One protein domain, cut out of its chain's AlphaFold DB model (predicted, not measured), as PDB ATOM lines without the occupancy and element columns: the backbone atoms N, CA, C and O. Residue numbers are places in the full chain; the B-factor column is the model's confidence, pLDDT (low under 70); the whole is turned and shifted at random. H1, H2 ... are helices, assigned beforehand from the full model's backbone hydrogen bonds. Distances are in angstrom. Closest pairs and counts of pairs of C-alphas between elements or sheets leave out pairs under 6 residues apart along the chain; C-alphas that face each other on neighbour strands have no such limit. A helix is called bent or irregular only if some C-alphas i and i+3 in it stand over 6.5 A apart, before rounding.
ATOM      1  N   ILE A 127      26.993  -8.322  -1.850       92.81
ATOM      2  CA  ILE A 127      27.255  -7.390  -0.745       92.81
ATOM      3  C   ILE A 127      26.487  -7.778   0.525       92.81
ATOM      4  O   ILE A 127      26.985  -7.588   1.638       92.81
ATOM      5  N   GLN A 128      25.345  -8.457   0.390       92.19
ATOM      6  CA  GLN A 128      24.601  -9.004   1.526       92.19
ATOM      7  C   GLN A 128      25.463  -9.891   2.451       92.19
ATOM      8  O   GLN A 128      25.262  -9.892   3.668       92.19
ATOM      9  N   THR A 129      26.468 -10.600   1.919       93.06
ATOM     10  CA  THR A 129      27.368 -11.447   2.728       93.06
ATOM     11  C   THR A 129      28.188 -10.644   3.745       93.06
ATOM     12  O   THR A 129      28.430 -11.124   4.855       93.06
ATOM     13  N   ILE A 130      28.540  -9.395   3.415       95.25
ATOM     14  CA  ILE A 130      29.192  -8.446   4.328       95.25
ATOM     15  C   ILE A 130      28.239  -8.111   5.477       95.25
ATOM     16  O   ILE A 130      28.628  -8.147   6.645       95.25
ATOM     17  N   SER A 131      26.966  -7.857   5.161       95.00
ATOM     18  CA  SER A 131      25.946  -7.572   6.172       95.00
ATOM     19  C   SER A 131      25.741  -8.736   7.134       95.00
ATOM     20  O   SER A 131      25.605  -8.498   8.328       95.00
ATOM     21  N   TRP A 132      25.782  -9.990   6.672       93.81
ATOM     22  CA  TRP A 132      25.703 -11.143   7.578       93.81
ATOM     23  C   TRP A 132      26.831 -11.141   8.613       93.81
ATOM     24  O   TRP A 132      26.574 -11.324   9.803       93.81
ATOM     25  N   MET A 133      28.065 -10.873   8.178       95.31
ATOM     26  CA  MET A 133      29.218 -10.787   9.078       95.31
ATOM     27  C   MET A 133      29.041  -9.661  10.107       95.31
ATOM     28  O   MET A 133      29.310  -9.853  11.298       95.31
ATOM     29  N   LEU A 134      28.565  -8.493   9.668       96.56
ATOM     30  CA  LEU A 134      28.360  -7.328  10.530       96.56
ATOM     31  C   LEU A 134      27.203  -7.536  11.523       96.56
ATOM     32  O   LEU A 134      27.378  -7.246  12.707       96.56
ATOM     33  N   VAL A 135      26.080  -8.127  11.091       96.06
ATOM     34  CA  VAL A 135      24.971  -8.545  11.974       96.06
ATOM     35  C   VAL A 135      25.477  -9.510  13.041       96.06
ATOM     36  O   VAL A 135      25.248  -9.286  14.229       96.06
ATOM     37  N   SER A 136      26.177 -10.579  12.649       93.56
ATOM     38  CA  SER A 136      26.677 -11.578  13.601       93.56
ATOM     39  C   SER A 136      27.661 -10.975  14.599       93.56
ATOM     40  O   SER A 136      27.608 -11.300  15.786       93.56
ATOM     41  N   THR A 137      28.518 -10.056  14.148       94.94
ATOM     42  CA  THR A 137      29.430  -9.310  15.025       94.94
ATOM     43  C   THR A 137      28.654  -8.455  16.025       94.94
ATOM     44  O   THR A 137      28.910  -8.536  17.229       94.94
ATOM     45  N   LEU A 138      27.671  -7.681  15.552       96.44
ATOM     46  CA  LEU A 138      26.825  -6.841  16.397       96.44
ATOM     47  C   LEU A 138      26.092  -7.673  17.453       96.44
ATOM     48  O   LEU A 138      26.159  -7.345  18.635       96.44
ATOM     49  N   LEU A 139      25.450  -8.774  17.050       94.94
ATOM     50  CA  LEU A 139      24.721  -9.660  17.958       94.94
ATOM     51  C   LEU A 139      25.632 -10.240  19.042       94.94
ATOM     52  O   LEU A 139      25.258 -10.238  20.211       94.94
ATOM     53  N   VAL A 140      26.841 -10.691  18.697       93.50
ATOM     54  CA  VAL A 140      27.785 -11.218  19.695       93.50
ATOM     55  C   VAL A 140      28.214 -10.151  20.700       93.50
ATOM     56  O   VAL A 140      28.322 -10.457  21.889       93.50
ATOM     57  N   VAL A 141      28.444  -8.913  20.257       94.38
ATOM     58  CA  VAL A 141      28.809  -7.808  21.160       94.38
ATOM     59  C   VAL A 141      27.637  -7.418  22.057       94.38
ATOM     60  O   VAL A 141      27.821  -7.218  23.252       94.38
ATOM     61  N   VAL A 142      26.435  -7.328  21.496       94.44
ATOM     62  CA  VAL A 142      25.227  -6.865  22.181       94.44
ATOM     63  C   VAL A 142      24.697  -7.886  23.193       94.44
ATOM     64  O   VAL A 142      24.324  -7.512  24.304       94.44
ATOM     65  N   LEU A 143      24.698  -9.175  22.840       92.12
ATOM     66  CA  LEU A 143      24.201 -10.254  23.703       92.12
ATOM     67  C   LEU A 143      25.181 -10.625  24.824       92.12
ATOM     68  O   LEU A 143      24.811 -11.323  25.767       92.12
ATOM     69  N   ASN A 144      26.436 -10.179  24.743       92.00
ATOM     70  CA  ASN A 144      27.445 -10.425  25.763       92.00
ATOM     71  C   ASN A 144      27.763  -9.130  26.524       92.00
ATOM     72  O   ASN A 144      28.459  -8.255  26.014       92.00
ATOM     73  N   GLY A 145      27.307  -9.029  27.775       90.19
ATOM     74  CA  GLY A 145      27.459  -7.816  28.586       90.19
ATOM     75  C   GLY A 145      28.906  -7.347  28.800       90.19
ATOM     76  O   GLY A 145      29.146  -6.142  28.885       90.19
ATOM     77  N   GLU A 146      29.884  -8.258  28.843       92.69
ATOM     78  CA  GLU A 146      31.303  -7.891  28.951       92.69
ATOM     79  C   GLU A 146      31.825  -7.286  27.645       92.69
ATOM     80  O   GLU A 146      32.482  -6.241  27.654       92.69
ATOM     81  N   LEU A 147      31.497  -7.911  26.507       94.19
ATOM     82  CA  LEU A 147      31.861  -7.390  25.188       94.19
ATOM     83  C   LEU A 147      31.162  -6.065  24.911       94.19
ATOM     84  O   LEU A 147      31.805  -5.156  24.393       94.19
ATOM     85  N   TRP A 148      29.897  -5.917  25.307       94.69
ATOM     86  CA  TRP A 148      29.178  -4.653  25.217       94.69
ATOM     87  C   TRP A 148      29.931  -3.541  25.945       94.69
ATOM     88  O   TRP A 148      30.267  -2.526  25.342       94.69
ATOM     89  N   LYS A 149      30.281  -3.737  27.222       93.69
ATOM     90  CA  LYS A 149      31.009  -2.720  27.999       93.69
ATOM     91  C   LYS A 149      32.348  -2.344  27.362       93.69
ATOM     92  O   LYS A 149      32.717  -1.173  27.387       93.69
ATOM     93  N   ARG A 150      33.046  -3.317  26.767       95.38
ATOM     94  CA  ARG A 150      34.347  -3.109  26.119       95.38
ATOM     95  C   ARG A 150      34.252  -2.453  24.739       95.38
ATOM     96  O   ARG A 150      35.105  -1.637  24.409       95.38
ATOM     97  N   PHE A 151      33.253  -2.814  23.935       96.44
ATOM     98  CA  PHE A 151      33.203  -2.485  22.507       96.44
ATOM     99  C   PHE A 151      32.043  -1.575  22.092       96.44
ATOM    100  O   PHE A 151      31.996  -1.172  20.934       96.44
ATOM    101  N   ARG A 152      31.132  -1.182  22.995       95.12
ATOM    102  CA  ARG A 152      29.963  -0.346  22.649       95.12
ATOM    103  C   ARG A 152      30.305   0.959  21.926       95.12
ATOM    104  O   ARG A 152      29.544   1.384  21.070       95.12
ATOM    105  N   PHE A 153      31.460   1.567  22.204       96.12
ATOM    106  CA  PHE A 153      31.894   2.795  21.525       96.12
ATOM    107  C   PHE A 153      32.407   2.564  20.095       96.12
ATOM    108  O   PHE A 153      32.470   3.510  19.318       96.12
ATOM    109  N   PHE A 154      32.713   1.320  19.715       97.00
ATOM    110  CA  PHE A 154      33.019   0.954  18.330       97.00
ATOM    111  C   PHE A 154      31.756   0.692  17.501       97.00
ATOM    112  O   PHE A 154      31.831   0.698  16.277       97.00
ATOM    113  N   ILE A 155      30.594   0.487  18.132       96.94
ATOM    114  CA  ILE A 155      29.342   0.192  17.422       96.94
ATOM    115  C   ILE A 155      28.897   1.337  16.496       96.94
ATOM    116  O   ILE A 155      28.538   1.042  15.357       96.94
ATOM    117  N   PRO A 156      28.966   2.628  16.885       97.25
ATOM    118  CA  PRO A 156      28.688   3.726  15.960       97.25
ATOM    119  C   PRO A 156      29.612   3.725  14.742       97.25
ATOM    120  O   PRO A 156      29.138   3.916  13.630       97.25
ATOM    121  N   LEU A 157      30.906   3.435  14.925       97.38
ATOM    122  CA  LEU A 157      31.866   3.340  13.822       97.38
ATOM    123  C   LEU A 157      31.593   2.126  12.919       97.38
ATOM    124  O   LEU A 157      31.697   2.222  11.700       97.38
ATOM    125  N   LEU A 158      31.207   0.994  13.507       97.19
ATOM    126  CA  LEU A 158      30.799  -0.192  12.760       97.19
ATOM    127  C   LEU A 158      29.567   0.106  11.897       97.19
ATOM    128  O   LEU A 158      29.545  -0.255  10.725       97.19
ATOM    129  N   ILE A 159      28.566   0.793  12.453       97.50
ATOM    130  CA  ILE A 159      27.342   1.174  11.733       97.50
ATOM    131  C   ILE A 159      27.619   2.257  10.688       97.50
ATOM    132  O   ILE A 159      27.054   2.185   9.604       97.50
ATOM    133  N   LEU A 160      28.524   3.202  10.962       97.62
ATOM    134  CA  LEU A 160      28.997   4.186   9.986       97.62
ATOM    135  C   LEU A 160      29.566   3.502   8.739       97.62
ATOM    136  O   LEU A 160      29.186   3.816   7.612       97.62
ATOM    137  N   LEU A 161      30.478   2.551   8.954       97.25
ATOM    138  CA  LEU A 161      31.076   1.778   7.875       97.25
ATOM    139  C   LEU A 161      30.002   0.969   7.140       97.25
ATOM    140  O   LEU A 161      29.952   0.974   5.915       97.25
ATOM    141  N   TRP A 162      29.106   0.321   7.884       97.50
ATOM    142  CA  TRP A 162      28.040  -0.491   7.310       97.50
ATOM    143  C   TRP A 162      27.066   0.322   6.453       97.50
ATOM    144  O   TRP A 162      26.753  -0.102   5.347       97.50
ATOM    145  N   ALA A 163      26.654   1.509   6.902       96.56
ATOM    146  CA  ALA A 163      25.744   2.385   6.162       96.56
ATOM    147  C   ALA A 163      26.305   2.839   4.807       96.56
ATOM    148  O   ALA A 163      25.542   3.202   3.919       96.56
ATOM    149  N   ASN A 164      27.629   2.801   4.638       97.06
ATOM    150  CA  ASN A 164      28.281   3.084   3.365       97.06
ATOM    151  C   ASN A 164      28.536   1.821   2.524       97.06
ATOM    152  O   ASN A 164      28.765   1.932   1.325       97.06
ATOM    153  N   LEU A 165      28.496   0.632   3.135       96.19
ATOM    154  CA  LEU A 165      28.714  -0.647   2.457       96.19
ATOM    155  C   LEU A 165      27.420  -1.288   1.946       96.19
ATOM    156  O   LEU A 165      27.454  -1.888   0.877       96.19
ATOM    157  N   HIS A 166      26.327  -1.255   2.715       95.25
ATOM    158  CA  HIS A 166      25.091  -1.966   2.374       95.25
ATOM    159  C   HIS A 166      23.883  -1.436   3.151       95.25
ATOM    160  O   HIS A 166      23.974  -1.206   4.358       95.25
ATOM    161  N   GLY A 167      22.711  -1.407   2.513       92.19
ATOM    162  CA  GLY A 167      21.434  -0.928   3.070       92.19
ATOM    163  C   GLY A 167      20.914  -1.707   4.288       92.19
ATOM    164  O   GLY A 167      20.117  -1.218   5.086       92.19
ATOM    165  N   GLY A 168      21.442  -2.911   4.504       92.00
ATOM    166  CA  GLY A 168      21.161  -3.764   5.664       92.00
ATOM    167  C   GLY A 168      21.556  -3.171   7.026       92.00
ATOM    168  O   GLY A 168      21.198  -3.747   8.053       92.00
ATOM    169  N   PHE A 169      22.239  -2.022   7.068       94.88
ATOM    170  CA  PHE A 169      22.549  -1.301   8.308       94.88
ATOM    171  C   PHE A 169      21.296  -0.952   9.133       94.88
ATOM    172  O   PHE A 169      21.385  -0.830  10.356       94.88
ATOM    173  N   ALA A 170      20.120  -0.820   8.505       95.12
ATOM    174  CA  ALA A 170      18.868  -0.523   9.206       95.12
ATOM    175  C   ALA A 170      18.527  -1.586  10.270       95.12
ATOM    176  O   ALA A 170      18.046  -1.259  11.359       95.12
ATOM    177  N   ILE A 171      18.880  -2.852  10.010       95.12
ATOM    178  CA  ILE A 171      18.747  -3.948  10.980       95.12
ATOM    179  C   ILE A 171      19.603  -3.704  12.230       95.12
ATOM    180  O   ILE A 171      19.198  -4.079  13.329       95.12
ATOM    181  N   ALA A 172      20.757  -3.045  12.100       96.31
ATOM    182  CA  ALA A 172      21.623  -2.732  13.232       96.31
ATOM    183  C   ALA A 172      20.936  -1.783  14.220       96.31
ATOM    184  O   ALA A 172      20.952  -2.020  15.429       96.31
ATOM    185  N   ILE A 173      20.291  -0.736  13.696       96.81
ATOM    186  CA  ILE A 173      19.532   0.229  14.497       96.81
ATOM    187  C   ILE A 173      18.358  -0.467  15.188       96.81
ATOM    188  O   ILE A 173      18.143  -0.260  16.382       96.81
ATOM    189  N   TYR A 174      17.657  -1.351  14.474       96.50
ATOM    190  CA  TYR A 174      16.570  -2.143  15.047       96.50
ATOM    191  C   TYR A 174      17.046  -3.063  16.186       96.50
ATOM    192  O   TYR A 174      16.452  -3.070  17.265       96.50
ATOM    193  N   ILE A 175      18.161  -3.781  16.004       97.06
ATOM    194  CA  ILE A 175      18.763  -4.626  17.052       97.06
ATOM    195  C   ILE A 175      19.139  -3.790  18.283       97.06
ATOM    196  O   ILE A 175      18.863  -4.200  19.414       97.06
ATOM    197  N   LEU A 176      19.744  -2.613  18.092       96.81
ATOM    198  CA  LEU A 176      20.109  -1.734  19.206       96.81
ATOM    199  C   LEU A 176      18.877  -1.212  19.953       96.81
ATOM    200  O   LEU A 176      18.879  -1.211  21.185       96.81
ATOM    201  N   ALA A 177      17.818  -0.834  19.236       96.75
ATOM    202  CA  ALA A 177      16.558  -0.406  19.838       96.75
ATOM    203  C   ALA A 177      15.937  -1.516  20.703       96.75
ATOM    204  O   ALA A 177      15.613  -1.277  21.867       96.75
ATOM    205  N   LEU A 178      15.855  -2.746  20.181       96.62
ATOM    206  CA  LEU A 178      15.361  -3.902  20.938       96.62
ATOM    207  C   LEU A 178      16.216  -4.197  22.172       96.62
ATOM    208  O   LEU A 178      15.689  -4.499  23.239       96.62
ATOM    209  N   THR A 179      17.534  -4.068  22.049       94.94
ATOM    210  CA  THR A 179      18.463  -4.278  23.167       94.94
ATOM    211  C   THR A 179      18.238  -3.262  24.276       94.94
ATOM    212  O   THR A 179      18.217  -3.613  25.454       94.94
ATOM    213  N   ILE A 180      18.071  -1.992  23.910       94.69
ATOM    214  CA  ILE A 180      17.793  -0.919  24.862       94.69
ATOM    215  C   ILE A 180      16.444  -1.140  25.538       94.69
ATOM    216  O   ILE A 180      16.367  -1.037  26.760       94.69
ATOM    217  N   ALA A 181      15.411  -1.509  24.777       95.75
ATOM    218  CA  ALA A 181      14.101  -1.845  25.326       95.75
ATOM    219  C   ALA A 181      14.187  -3.017  26.319       95.75
ATOM    220  O   ALA A 181      13.685  -2.912  27.437       95.75
ATOM    221  N   ALA A 182      14.896  -4.092  25.966       94.88
ATOM    222  CA  ALA A 182      15.118  -5.233  26.854       94.88
ATOM    223  C   ALA A 182      15.844  -4.820  28.147       94.88
ATOM    224  O   ALA A 182      15.389  -5.136  29.245       94.88
ATOM    225  N   LYS A 183      16.922  -4.032  28.047       93.69
ATOM    226  CA  LYS A 183      17.637  -3.506  29.223       93.69
ATOM    227  C   LYS A 183      16.783  -2.574  30.079       93.69
ATOM    228  O   LYS A 183      16.951  -2.562  31.298       93.69
ATOM    229  N   ALA A 184      15.900  -1.786  29.467       93.75
ATOM    230  CA  ALA A 184      14.975  -0.913  30.180       93.75
ATOM    231  C   ALA A 184      13.958  -1.734  30.988       93.75
ATOM    232  O   ALA A 184      13.763  -1.454  32.171       93.75
ATOM    233  N   ILE A 185      13.391  -2.789  30.390       95.88
ATOM    234  CA  ILE A 185      12.495  -3.739  31.069       95.88
ATOM    235  C   ILE A 185      13.218  -4.423  32.237       95.88
ATOM    236  O   ILE A 185      12.687  -4.492  33.344       95.88
ATOM    237  N   GLU A 186      14.464  -4.853  32.028       94.38
ATOM    238  CA  GLU A 186      15.299  -5.456  33.073       94.38
ATOM    239  C   GLU A 186      15.829  -4.451  34.113       94.38
ATOM    240  O   GLU A 186      16.493  -4.859  35.065       94.38
ATOM    241  N   ARG A 187      15.565  -3.145  33.949       91.69
ATOM    242  CA  ARG A 187      16.096  -2.051  34.787       91.69
ATOM    243  C   ARG A 187      17.633  -2.011  34.864       91.69
ATOM    244  O   ARG A 187      18.199  -1.547  35.849       91.69
ATOM    245  N   LYS A 188      18.313  -2.470  33.811       91.62
ATOM    246  CA  LYS A 188      19.784  -2.489  33.668       91.62
ATOM    247  C   LYS A 188      20.302  -1.459  32.663       91.62
ATOM    248  O   LYS A 188      21.435  -1.559  32.200       91.62
ATOM    249  N   ILE A 189      19.457  -0.514  32.265       93.00
ATOM    250  CA  ILE A 189      19.805   0.484  31.260       93.00
ATOM    251  C   ILE A 189      20.793   1.512  31.817       93.00
ATOM    252  O   ILE A 189      20.590   2.085  32.886       93.00
ATOM    253  N   GLU A 190      21.861   1.769  31.068       93.19
ATOM    254  CA  GLU A 190      22.838   2.808  31.391       93.19
ATOM    255  C   GLU A 190      22.626   4.032  30.486       93.19
ATOM    256  O   GLU A 190      22.261   3.898  29.319       93.19
ATOM    257  N   ARG A 191      22.943   5.247  30.967       92.88
ATOM    258  CA  ARG A 191      22.899   6.468  30.125       92.88
ATOM    259  C   ARG A 191      23.739   6.330  28.851       92.88
ATOM    260  O   ARG A 191      23.373   6.843  27.800       92.88
ATOM    261  N   LEU A 192      24.851   5.605  28.946       94.31
ATOM    262  CA  LEU A 192      25.755   5.350  27.828       94.31
ATOM    263  C   LEU A 192      25.130   4.469  26.741       94.31
ATOM    264  O   LEU A 192      25.544   4.570  25.592       94.31
ATOM    265  N   ASP A 193      24.122   3.653  27.064       93.94
ATOM    266  CA  ASP A 193      23.413   2.862  26.055       93.94
ATOM    267  C   ASP A 193      22.632   3.778  25.097       93.94
ATOM    268  O   ASP A 193      22.694   3.589  23.882       93.94
ATOM    269  N   PHE A 194      21.995   4.836  25.617       94.88
ATOM    270  CA  PHE A 194      21.349   5.860  24.787       94.88
ATOM    271  C   PHE A 194      22.354   6.648  23.952       94.88
ATOM    272  O   PHE A 194      22.113   6.871  22.769       94.88
ATOM    273  N   VAL A 195      23.489   7.043  24.542       96.38
ATOM    274  CA  VAL A 195      24.548   7.759  23.810       96.38
ATOM    275  C   VAL A 195      25.019   6.935  22.616       96.38
ATOM    276  O   VAL A 195      25.110   7.464  21.513       96.38
ATOM    277  N   VAL A 196      25.267   5.637  22.815       96.69
ATOM    278  CA  VAL A 196      25.681   4.732  21.735       96.69
ATOM    279  C   VAL A 196      24.588   4.608  20.678       96.69
ATOM    280  O   VAL A 196      24.895   4.728  19.500       96.69
ATOM    281  N   PHE A 197      23.322   4.438  21.067       97.12
ATOM    282  CA  PHE A 197      22.220   4.345  20.107       97.12
ATOM    283  C   PHE A 197      22.047   5.604  19.262       97.12
ATOM    284  O   PHE A 197      21.995   5.505  18.038       97.12
ATOM    285  N   PHE A 198      22.009   6.785  19.883       97.31
ATOM    286  CA  PHE A 198      21.880   8.033  19.135       97.31
ATOM    287  C   PHE A 198      23.122   8.298  18.283       97.31
ATOM    288  O   PHE A 198      22.973   8.666  17.123       97.31
ATOM    289  N   ALA A 199      24.332   8.037  18.788       97.50
ATOM    290  CA  ALA A 199      25.551   8.139  17.987       97.50
ATOM    291  C   ALA A 199      25.519   7.194  16.773       97.50
ATOM    292  O   ALA A 199      25.872   7.604  15.670       97.50
ATOM    293  N   SER A 200      25.051   5.956  16.948       97.31
ATOM    294  CA  SER A 200      24.850   4.995  15.862       97.31
ATOM    295  C   SER A 200      23.788   5.452  14.864       97.31
ATOM    296  O   SER A 200      23.993   5.304  13.664       97.31
ATOM    297  N   LEU A 201      22.683   6.036  15.330       96.69
ATOM    298  CA  LEU A 201      21.649   6.590  14.461       96.69
ATOM    299  C   LEU A 201      22.198   7.764  13.642       96.69
ATOM    300  O   LEU A 201      22.056   7.772  12.423       96.69
ATOM    301  N   PHE A 202      22.899   8.704  14.280       97.00
ATOM    302  CA  PHE A 202      23.545   9.825  13.593       97.00
ATOM    303  C   PHE A 202      24.605   9.363  12.591       97.00
ATOM    304  O   PHE A 202      24.684   9.907  11.492       97.00
ATOM    305  N   ALA A 203      25.361   8.315  12.924       96.56
ATOM    306  CA  ALA A 203      26.349   7.727  12.028       96.56
ATOM    307  C   ALA A 203      25.746   7.242  10.700       96.56
ATOM    308  O   ALA A 203      26.411   7.335   9.673       96.56
ATOM    309  N   THR A 204      24.483   6.796  10.673       95.75
ATOM    310  CA  THR A 204      23.833   6.377   9.415       95.75
ATOM    311  C   THR A 204      23.650   7.520   8.415       95.75
ATOM    312  O   THR A 204      23.597   7.269   7.216       95.75
ATOM    313  N   PHE A 205      23.601   8.775   8.874       95.56
ATOM    314  CA  PHE A 205      23.470   9.951   8.005       95.56
ATOM    315  C   PHE A 205      24.810  10.441   7.445       95.56
ATOM    316  O   PHE A 205      24.823  11.270   6.537       95.56
ATOM    317  N   LEU A 206      25.933   9.937   7.962       95.56
ATOM    318  CA  LEU A 206      27.273  10.251   7.469       95.56
ATOM    319  C   LEU A 206      27.590   9.383   6.243       95.56
ATOM    320  O   LEU A 206      28.426   8.478   6.264       95.56
ATOM    321  N   ASN A 207      26.864   9.666   5.170       94.25
ATOM    322  CA  ASN A 207      27.011   9.052   3.861       94.25
ATOM    323  C   ASN A 207      26.765  10.122   2.771       94.25
ATOM    324  O   ASN A 207      26.158  11.159   3.060       94.25
ATOM    325  N   PRO A 208      27.188   9.893   1.517       92.12
ATOM    326  CA  PRO A 208      27.056  10.866   0.423       92.12
ATOM    327  C   PRO A 208      25.615  11.326   0.127       92.12
ATOM    328  O   PRO A 208      25.401  12.415  -0.409       92.12
ATOM    329  N   TYR A 209      24.618  10.514   0.482       92.12
ATOM    330  CA  TYR A 209      23.197  10.760   0.236       92.12
ATOM    331  C   TYR A 209      22.453  11.336   1.450       92.12
ATOM    332  O   TYR A 209      21.340  11.854   1.295       92.12
ATOM    333  N   GLY A 210      23.059  11.293   2.641       92.56
ATOM    334  CA  GLY A 210      22.491  11.796   3.886       92.56
ATOM    335  C   GLY A 210      21.160  11.111   4.241       92.56
ATOM    336  O   GLY A 210      21.073   9.881   4.189       92.56
ATOM    337  N   PRO A 211      20.097  11.873   4.578       92.44
ATOM    338  CA  PRO A 211      18.782  11.322   4.924       92.44
ATOM    339  C   PRO A 211      18.082  10.547   3.803       92.44
ATOM    340  O   PRO A 211      17.238   9.701   4.090       92.44
ATOM    341  N   ARG A 212      18.426  10.798   2.532       91.06
ATOM    342  CA  ARG A 212      17.804  10.104   1.389       91.06
ATOM    343  C   ARG A 212      18.069   8.602   1.401       91.06
ATOM    344  O   ARG A 212      17.231   7.852   0.917       91.06
ATOM    345  N   LEU A 213      19.175   8.176   2.021       91.19
ATOM    346  CA  LEU A 213      19.484   6.763   2.223       91.19
ATOM    347  C   LEU A 213      18.367   6.043   2.984       91.19
ATOM    348  O   LEU A 213      17.944   4.973   2.573       91.19
ATOM    349  N   TRP A 214      17.829   6.645   4.048       91.81
ATOM    350  CA  TRP A 214      16.703   6.058   4.776       91.81
ATOM    351  C   TRP A 214      15.427   6.002   3.937       91.81
ATOM    352  O   TRP A 214      14.700   5.018   4.026       91.81
ATOM    353  N   GLY A 215      15.172   7.024   3.113       89.88
ATOM    354  CA  GLY A 215      14.041   7.030   2.180       89.88
ATOM    355  C   GLY A 215      14.067   5.824   1.242       89.88
ATOM    356  O   GLY A 215      13.068   5.122   1.135       89.88
ATOM    357  N   GLU A 216      15.233   5.535   0.663       88.31
ATOM    358  CA  GLU A 216      15.446   4.365  -0.197       88.31
ATOM    359  C   GLU A 216      15.154   3.046   0.539       88.31
ATOM    360  O   GLU A 216      14.397   2.208   0.055       88.31
ATOM    361  N   ILE A 217      15.662   2.889   1.766       89.00
ATOM    362  CA  ILE A 217      15.404   1.685   2.571       89.00
ATOM    363  C   ILE A 217      13.911   1.518   2.887       89.00
ATOM    364  O   ILE A 217      13.382   0.408   2.820       89.00
ATOM    365  N   PHE A 218      13.206   2.601   3.225       88.12
ATOM    366  CA  PHE A 218      11.771   2.527   3.494       88.12
ATOM    367  C   PHE A 218      10.963   2.170   2.247       88.12
ATOM    368  O   PHE A 218      10.007   1.404   2.365       88.12
ATOM    369  N   LEU A 219      11.359   2.664   1.069       85.88
ATOM    370  CA  LEU A 219      10.736   2.295  -0.203       85.88
ATOM    371  C   LEU A 219      10.928   0.804  -0.499       85.88
ATOM    372  O   LEU A 219       9.949   0.103  -0.733       85.88
ATOM    373  N   GLN A 220      12.150   0.284  -0.373       80.69
ATOM    374  CA  GLN A 220      12.441  -1.138  -0.602       80.69
ATOM    375  C   GLN A 220      11.695  -2.073   0.363       80.69
ATOM    376  O   GLN A 220      11.274  -3.170  -0.007       80.69
ATOM    377  N   ILE A 221      11.516  -1.661   1.622       77.06
ATOM    378  CA  ILE A 221      10.753  -2.442   2.606       77.06
ATOM    379  C   ILE A 221       9.248  -2.348   2.330       77.06
ATOM    380  O   ILE A 221       8.542  -3.350   2.494       77.06
ATOM    381  N   GLY A 222       8.772  -1.157   1.965       73.56
ATOM    382  CA  GLY A 222       7.361  -0.810   1.833       73.56
ATOM    383  C   GLY A 222       6.718  -1.196   0.506       73.56
ATOM    384  O   GLY A 222       5.497  -1.309   0.475       73.56
ATOM    385  N   ASP A 223       7.498  -1.423  -0.552       69.94
ATOM    386  CA  ASP A 223       6.981  -1.760  -1.878       69.94
ATOM    387  C   ASP A 223       6.909  -3.288  -2.099       69.94
ATOM    388  O   ASP A 223       7.940  -3.960  -2.226       69.94
TER     389      ASP A 223
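What this domain is: This is residues 127 to 223 of the 237 residues of an uncharacterized protein of Candidatus Levybacteria bacterium GW2011_GWA2_40_16 (UniProt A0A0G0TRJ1). Four helices, H1 to H4, stand side by side in an up-and-down bundle, and a fifth, shorter helix, H5, lies crosswise at one end of it, near where H3 begins. Round the bundle the helices follow each other as H1, H2, H4, H3, and H2 and H3 also touch near the end where H2 ends and H3 begins. The printed part has 97 residues with five named helices, in the order H1 H2 H3 H4 H5, and no named strand; the class is all helix. The whole is compact, with a radius of gyration of the C-alphas of 13.4 A, and its outline is elongated, 37 by 23 by 22 A.

Where its parts are: H2, the longest helix, covers residues 145 to 165 and measures 27.1 A from first to last C-alpha. It is irregular, with a kink of 73 degrees near residue 152: C-alphas 150 and 153 are 7.9 A apart, against about 5 A in a regular helix. H1 covers residues 128 to 143 and measures 22.2 A, beginning at C-alpha 128 (24.601, -9.004, 1.526). H3, residues 169 to 185, measures 25.0 A, and its C-alpha 169 is at (22.549, -1.301, 8.308). H4 covers residues 191 to 204, 20.7 A. H5 covers residues 212 to 222 and ends at C-alpha 222 (7.361, -0.810, 1.833).

How they stand to each other: H2 and H3 are the hubs, touching three helices each. H2 touches H4, the same way at a shallow tilt of 14 degrees; their closest C-alphas, of Pro 156 and Ser 200, are 4.0 A apart. H1 and H2 form a helical hairpin at a shallow tilt of 22 degrees, closest at the C-alphas of Val 141 and Leu 147, 5.1 A. H2 touches H3 with residues 159 to 163 alone, closest at the C-alphas of Ala 163 and Phe 169, 5.3 A; these two are also a hairpin. H3 and H4 form another, closest at the C-alphas of Leu 176 and Phe 197, 6.5 A. H1 touches H3, the same way, with the C-alphas of Val 135 and Ala 172 closest at 6.8 A. H1 and H4 are apart. H5 touches no helix; it is close to but not clearly touching H3, about perpendicular at 81 degrees, with the C-alphas of Ala 170 and Ile 217 closest at 7.8 A. H4 and H5 are only just apart, closest 8.4 A. Every O i to N i+4 pair is within hydrogen-bond range in H1, H4 and H5, but 11 of 17 in H2 and 12 of 13 in H3.

The domain as a whole: The C-alphas farthest apart, of Glu 146 and Asp 223, are 39.7 A from each other. The printed part has no cut. The links from H1 to H2, H2 to H3 and H3 to H4 are tight, and that from H4 to H5 is short, with 7 residues. The mean pLDDT of the printed part is 93.8; residue 223 is under 70.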